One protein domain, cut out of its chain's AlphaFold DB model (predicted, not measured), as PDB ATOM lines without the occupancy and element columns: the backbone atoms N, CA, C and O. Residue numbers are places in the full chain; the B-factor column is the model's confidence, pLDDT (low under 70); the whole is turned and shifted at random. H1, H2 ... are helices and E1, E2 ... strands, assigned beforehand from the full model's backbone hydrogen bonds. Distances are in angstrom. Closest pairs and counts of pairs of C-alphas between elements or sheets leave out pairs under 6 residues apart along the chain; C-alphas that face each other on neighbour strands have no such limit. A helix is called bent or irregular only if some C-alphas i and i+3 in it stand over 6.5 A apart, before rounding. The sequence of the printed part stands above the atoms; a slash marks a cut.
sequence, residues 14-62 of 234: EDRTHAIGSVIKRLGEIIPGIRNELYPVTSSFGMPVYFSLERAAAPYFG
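This is residues 14 to 62 of the 234 residues of an uncharacterized protein of Digitaria exilis (UniProt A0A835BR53). A hairpin of two short strands, E1 and E2, has the kinked helix H1 packed on E2 and the short helix H2 near E1, crosswise to H1. The printed part has 49 residues, in the order H1, E1, E2, H2; the sheet is antiparallel, the class mixed. The whole is compact, radius of gyration of the C-alphas 10.6 A, but elongated, spanning 32 by 20 by 17 A.

H1, residues 14 to 30, has a kink of 38 degrees near residue 24. The closest C-alphas of H1 and E2, residues 51 to 54, are those of Thr 17 and Ser 52, 5.3 A apart. E1, residues 38 to 41, is antiparallel to E2; N 39 and O 53 are within hydrogen-bond range at 2.8 A. H2, residues 55 to 61, is close to but not clearly touching H1, about perpendicular at 85 degrees; their closest C-alphas, Ile 24 and Ala 57, are 7.1 A apart. O i to N i+4 pairs within range number 11 of 13 in H1 and 1 of 3 in H2, where O i to N i+3 pairs number 3 of 4.

H1 begins at C-alpha 14 (-33.168, 11.582, 15.766) and is 23.4 A long; E1 is 9.3 A, E2 10.5 A and H2 10.3 A, ending at C-alpha 61 (-36.740, 22.270, 2.460). Both helices are irregular: C-alphas 26 and 29 are 8.8 A apart, 56 and 59 7.3 A.

The C-alphas farthest apart, Glu 29 and Gly 46, are 31.9 A apart. The printed part has no cut and no long link, and no printed residue is under 70 in pLDDT.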
ATOM      1  N   GLU A  14     -32.000  12.455  15.732       97.06
ATOM      2  CA  GLU A  14     -33.168  11.582  15.766       97.06
ATOM      3  C   GLU A  14     -34.434  12.355  16.159       97.06
ATOM      4  O   GLU A  14     -35.458  12.226  15.488       97.06
ATOM      5  N   ASP A  15     -34.368  13.221  17.180       97.69
ATOM      6  CA  ASP A  15     -35.495  14.075  17.591       97.69
ATOM      7  C   ASP A  15     -35.971  14.941  16.422       97.69
ATOM      8  O   ASP A  15     -37.165  15.043  16.129       97.69
ATOM      9  N   ARG A  16     -35.011  15.560  15.728       98.19
ATOM     10  CA  ARG A  16     -35.261  16.431  14.575       98.19
ATOM     11  C   ARG A  16     -35.856  15.651  13.409       98.19
ATOM     12  O   ARG A  16     -36.834  16.108  12.823       98.19
ATOM     13  N   THR A  17     -35.311  14.471  13.113       97.88
ATOM     14  CA  THR A  17     -35.809  13.578  12.056       97.88
ATOM     15  C   THR A  17     -37.268  13.194  12.313       97.88
ATOM     16  O   THR A  17     -38.111  13.360  11.433       97.88
ATOM     17  N   HIS A  18     -37.607  12.765  13.533       97.81
ATOM     18  CA  HIS A  18     -38.981  12.392  13.889       97.81
ATOM     19  C   HIS A  18     -39.952  13.579  13.855       97.81
ATOM     20  O   HIS A  18     -41.069  13.465  13.332       97.81
ATOM     21  N   ALA A  19     -39.537  14.728  14.395       97.94
ATOM     22  CA  ALA A  19     -40.360  15.930  14.418       97.94
ATOM     23  C   ALA A  19     -40.658  16.432  12.997       97.94
ATOM     24  O   ALA A  19     -41.819  16.654  12.651       97.94
ATOM     25  N   ILE A  20     -39.632  16.541  12.148       97.19
ATOM     26  CA  ILE A  20     -39.799  16.969  10.756       97.19
ATOM     27  C   ILE A  20     -40.554  15.924   9.930       97.19
ATOM     28  O   ILE A  20     -41.423  16.296   9.145       97.19
ATOM     29  N   GLY A  21     -40.326  14.628  10.155       97.25
ATOM     30  CA  GLY A  21     -41.113  13.565   9.521       97.25
ATOM     31  C   GLY A  21     -42.613  13.688   9.816       97.25
ATOM     32  O   GLY A  21     -43.445  13.543   8.920       97.25
ATOM     33  N   SER A  22     -42.973  14.057  11.049       96.94
ATOM     34  CA  SER A  22     -44.368  14.323  11.431       96.94
ATOM     35  C   SER A  22     -44.953  15.545  10.715       96.94
ATOM     36  O   SER A  22     -46.134  15.540  10.364       96.94
ATOM     37  N   VAL A  23     -44.142  16.581  10.474       96.25
ATOM     38  CA  VAL A  23     -44.535  17.758   9.682       96.25
ATOM     39  C   VAL A  23     -44.749  17.377   8.219       96.25
ATOM     40  O   VAL A  23     -45.809  17.678   7.681       96.25
ATOM     41  N   ILE A  24     -43.813  16.651   7.597       96.75
ATOM     42  CA  ILE A  24     -43.936  16.175   6.208       96.75
ATOM     43  C   ILE A  24     -45.226  15.373   6.023       96.75
ATOM     44  O   ILE A  24     -45.985  15.627   5.090       96.75
ATOM     45  N   LYS A  25     -45.534  14.464   6.957       95.06
ATOM     46  CA  LYS A  25     -46.773  13.678   6.915       95.06
ATOM     47  C   LYS A  25     -48.030  14.554   6.961       95.06
ATOM     48  O   LYS A  25     -49.011  14.235   6.300       95.06
ATOM     49  N   ARG A  26     -48.014  15.643   7.735       96.06
ATOM     50  CA  ARG A  26     -49.134  16.599   7.824       96.06
ATOM     51  C   ARG A  26     -49.248  17.494   6.593       96.06
ATOM     52  O   ARG A  26     -50.361  17.873   6.252       96.06
ATOM     53  N   LEU A  27     -48.128  17.823   5.950       94.44
ATOM     54  CA  LEU A  27     -48.113  18.577   4.693       94.44
ATOM     55  C   LEU A  27     -48.718  17.774   3.532       94.44
ATOM     56  O   LEU A  27     -49.245  18.375   2.598       94.44
ATOM     57  N   GLY A  28     -48.700  16.439   3.610       91.69
ATOM     58  CA  GLY A  28     -49.469  15.561   2.729       91.69
ATOM     59  C   GLY A  28     -49.180  15.820   1.252       91.69
ATOM     60  O   GLY A  28     -48.036  15.733   0.815       91.69
ATOM     61  N   GLU A  29     -50.216  16.173   0.491       91.50
ATOM     62  CA  GLU A  29     -50.148  16.375  -0.964       91.50
ATOM     63  C   GLU A  29     -49.195  17.497  -1.408       91.50
ATOM     64  O   GLU A  29     -48.778  17.509  -2.564       91.50
ATOM     65  N   ILE A  30     -48.784  18.397  -0.504       92.44
ATOM     66  CA  ILE A  30     -47.750  19.409  -0.790       92.44
ATOM     67  C   ILE A  30     -46.397  18.741  -1.081       92.44
ATOM     68  O   ILE A  30     -45.602  19.266  -1.858       92.44
ATOM     69  N   ILE A  31     -46.130  17.575  -0.480       93.88
ATOM     70  CA  ILE A  31     -44.905  16.791  -0.680       93.88
ATOM     71  C   ILE A  31     -45.296  15.428  -1.278       93.88
ATOM     72  O   ILE A  31     -45.350  14.418  -0.569       93.88
ATOM     73  N   PRO A  32     -45.593  15.371  -2.588       91.56
ATOM     74  CA  PRO A  32     -45.982  14.132  -3.242       91.56
ATOM     75  C   PRO A  32     -44.780  13.200  -3.444       91.56
ATOM     76  O   PRO A  32     -43.626  13.630  -3.490       91.56
ATOM     77  N   GLY A  33     -45.062  11.912  -3.655       90.25
ATOM     78  CA  GLY A  33     -44.050  10.940  -4.078       90.25
ATOM     79  C   GLY A  33     -43.076  10.525  -2.975       90.25
ATOM     80  O   GLY A  33     -41.885  10.399  -3.247       90.25
ATOM     81  N   ILE A  34     -43.582  10.323  -1.754       93.81
ATOM     82  CA  ILE A  34     -42.846   9.729  -0.624       93.81
ATOM     83  C   ILE A  34     -42.224   8.394  -1.050       93.81
ATOM     84  O   ILE A  34     -42.887   7.579  -1.697       93.81
ATOM     85  N   ARG A  35     -40.954   8.178  -0.687       91.25
ATOM     86  CA  ARG A  35     -40.186   6.980  -1.064       91.25
ATOM     87  C   ARG A  35     -39.752   6.128   0.121       91.25
ATOM     88  O   ARG A  35     -39.256   5.031  -0.101       91.25
ATOM     89  N   ASN A  36     -39.967   6.594   1.355       93.06
ATOM     90  CA  ASN A  36     -39.419   5.975   2.566       93.06
ATOM     91  C   ASN A  36     -37.887   5.877   2.503       93.06
ATOM     92  O   ASN A  36     -37.287   4.911   2.968       93.06
ATOM     93  N   GLU A  37     -37.262   6.893   1.910       94.62
ATOM     94  CA  GLU A  37     -35.821   6.979   1.728       94.62
ATOM     95  C   GLU A  37     -35.333   8.283   2.345       94.62
ATOM     96  O   GLU A  37     -35.807   9.372   2.011       94.62
ATOM     97  N   LEU A  38     -34.390   8.170   3.273       96.94
ATOM     98  CA  LEU A  38     -33.888   9.303   4.032       96.94
ATOM     99  C   LEU A  38     -32.613   9.862   3.405       96.94
ATOM    100  O   LEU A  38     -31.646   9.135   3.186       96.94
ATOM    101  N   TYR A  39     -32.593  11.172   3.178       97.56
ATOM    102  CA  TYR A  39     -31.411  11.939   2.799       97.56
ATOM    103  C   TYR A  39     -30.792  12.636   4.015       97.56
ATOM    104  O   TYR A  39     -31.527  13.108   4.888       97.56
ATOM    105  N   PRO A  40     -29.452  12.743   4.078       96.38
ATOM    106  CA  PRO A  40     -28.779  13.494   5.129       96.38
ATOM    107  C   PRO A  40     -29.016  15.000   4.969       96.38
ATOM    108  O   PRO A  40     -28.767  15.563   3.904       96.38
ATOM    109  N   VAL A  41     -29.400  15.682   6.049       96.75
ATOM    110  CA  VAL A  41     -29.359  17.147   6.121       96.75
ATOM    111  C   VAL A  41     -28.035  17.573   6.736       96.75
ATOM    112  O   VAL A  41     -27.775  17.354   7.918       96.75
ATOM    113  N   THR A  42     -27.195  18.194   5.919       94.69
ATOM    114  CA  THR A  42     -25.844  18.636   6.276       94.69
ATOM    115  C   THR A  42     -25.565  20.009   5.664       94.69
ATOM    116  O   THR A  42     -26.202  20.394   4.680       94.69
ATOM    117  N   SER A  43     -24.612  20.755   6.230       92.69
ATOM    118  CA  SER A  43     -24.101  21.985   5.611       92.69
ATOM    119  C   SER A  43     -23.435  21.691   4.270       92.69
ATOM    120  O   SER A  43     -23.544  22.492   3.338       92.69
ATOM    121  N   SER A  44     -22.774  20.531   4.195       93.19
ATOM    122  CA  SER A  44     -22.007  20.081   3.045       93.19
ATOM    123  C   SER A  44     -21.603  18.617   3.095       93.19
ATOM    124  O   SER A  44     -21.763  17.934   4.113       93.19
ATOM    125  N   PHE A  45     -21.103  18.101   1.975       92.69
ATOM    126  CA  PHE A  45     -20.731  16.700   1.881       92.69
ATOM    127  C   PHE A  45     -19.601  16.356   2.861       92.69
ATOM    128  O   PHE A  45     -18.587  17.044   2.926       92.69
ATOM    129  N   GLY A  46     -19.777  15.279   3.631       91.00
ATOM    130  CA  GLY A  46     -18.808  14.833   4.640       91.00
ATOM    131  C   GLY A  46     -18.867  15.577   5.981       91.00
ATOM    132  O   GLY A  46     -18.200  15.155   6.923       91.00
ATOM    133  N   MET A  47     -19.679  16.632   6.104       94.19
ATOM    134  CA  MET A  47     -19.903  17.314   7.383       94.19
ATOM    135  C   MET A  47     -20.921  16.574   8.264       94.19
ATOM    136  O   MET A  47     -21.683  15.740   7.759       94.19
ATOM    137  N   PRO A  48     -20.947  16.851   9.587       94.31
ATOM    138  CA  PRO A  48     -21.871  16.198  10.505       94.31
ATOM    139  C   PRO A  48     -23.329  16.324  10.056       94.31
ATOM    140  O   PRO A  48     -23.813  17.414   9.749       94.31
ATOM    141  N   VAL A  49     -24.038  15.198  10.063       95.56
ATOM    142  CA  VAL A  49     -25.461  15.153   9.724       95.56
ATOM    143  C   VAL A  49     -26.266  15.746  10.876       95.56
ATOM    144  O   VAL A  49     -26.216  15.260  12.005       95.56
ATOM    145  N   TYR A  50     -27.017  16.810  10.598       96.38
ATOM    146  CA  TYR A  50     -27.843  17.478  11.601       96.38
ATOM    147  C   TYR A  50     -29.115  16.701  11.925       96.38
ATOM    148  O   TYR A  50     -29.578  16.785  13.062       96.38
ATOM    149  N   PHE A  51     -29.694  16.050  10.912       97.25
ATOM    150  CA  PHE A  51     -30.852  15.151  10.939       97.25
ATOM    151  C   PHE A  51     -31.045  14.539   9.541       97.25
ATOM    152  O   PHE A  51     -30.348  14.922   8.600       97.25
ATOM    153  N   SER A  52     -31.999  13.627   9.392       97.44
ATOM    154  CA  SER A  52     -32.354  13.034   8.103       97.44
ATOM    155  C   SER A  52     -33.750  13.468   7.658       97.44
ATOM    156  O   SER A  52     -34.635  13.712   8.478       97.44
ATOM    157  N   LEU A  53     -33.954  13.578   6.349       97.75
ATOM    158  CA  LEU A  53     -35.184  14.083   5.740       97.75
ATOM    159  C   LEU A  53     -35.680  13.104   4.674       97.75
ATOM    160  O   LEU A  53     -34.879  12.588   3.902       97.75
ATOM    161  N   GLU A  54     -36.990  12.878   4.589       97.38
ATOM    162  CA  GLU A  54     -37.585  12.135   3.470       97.38
ATOM    163  C   GLU A  54     -37.176  12.764   2.128       97.38
ATOM    164  O   GLU A  54     -37.350  13.965   1.913       97.38
ATOM    165  N   ARG A  55     -36.661  11.941   1.207       96.00
ATOM    166  CA  ARG A  55     -36.149  12.355  -0.106       96.00
ATOM    167  C   ARG A  55     -37.126  13.236  -0.873       96.00
ATOM    168  O   ARG A  55     -36.707  14.212  -1.494       96.00
ATOM    169  N   ALA A  56     -38.418  12.910  -0.854       95.56
ATOM    170  CA  ALA A  56     -39.432  13.705  -1.547       95.56
ATOM    171  C   ALA A  56     -39.519  15.158  -1.039       95.56
ATOM    172  O   ALA A  56     -39.845  16.063  -1.805       95.56
ATOM    173  N   ALA A  57     -39.179  15.389   0.233       97.00
ATOM    174  CA  ALA A  57     -39.209  16.697   0.874       97.00
ATOM    175  C   ALA A  57     -37.956  17.545   0.592       97.00
ATOM    176  O   ALA A  57     -38.011  18.762   0.759       97.00
ATOM    177  N   ALA A  58     -36.848  16.945   0.139       96.38
ATOM    178  CA  ALA A  58     -35.576  17.638  -0.083       96.38
ATOM    179  C   ALA A  58     -35.689  18.983  -0.837       96.38
ATOM    180  O   ALA A  58     -35.212  19.988  -0.303       96.38
ATOM    181  N   PRO A  59     -36.368  19.066  -2.002       95.81
ATOM    182  CA  PRO A  59     -36.522  20.336  -2.712       95.81
ATOM    183  C   PRO A  59     -37.379  21.371  -1.971       95.81
ATOM    184  O   PRO A  59     -37.170  22.564  -2.144       95.81
ATOM    185  N   TYR A  60     -38.344  20.951  -1.155       96.25
ATOM    186  CA  TYR A  60     -39.229  21.873  -0.428       96.25
ATOM    187  C   TYR A  60     -38.538  22.497   0.786       96.25
ATOM    188  O   TYR A  60     -38.855  23.612   1.185       96.25
ATOM    189  N   PHE A  61     -37.569  21.782   1.359       95.69
ATOM    190  CA  PHE A  61     -36.740  22.270   2.460       95.69
ATOM    191  C   PHE A  61     -35.442  22.933   1.973       95.69
ATOM    192  O   PHE A  61     -34.678  23.441   2.794       95.69
ATOM    193  N   GLY A  62     -35.169  22.931   0.662       95.06
ATOM    194  CA  GLY A  62     -33.987  23.571   0.076       95.06
ATOM    195  C   GLY A  62     -32.657  23.000   0.578       95.06
ATOM    196  O   GLY A  62     -31.647  23.715   0.615       95.06
TER     197      GLY A  62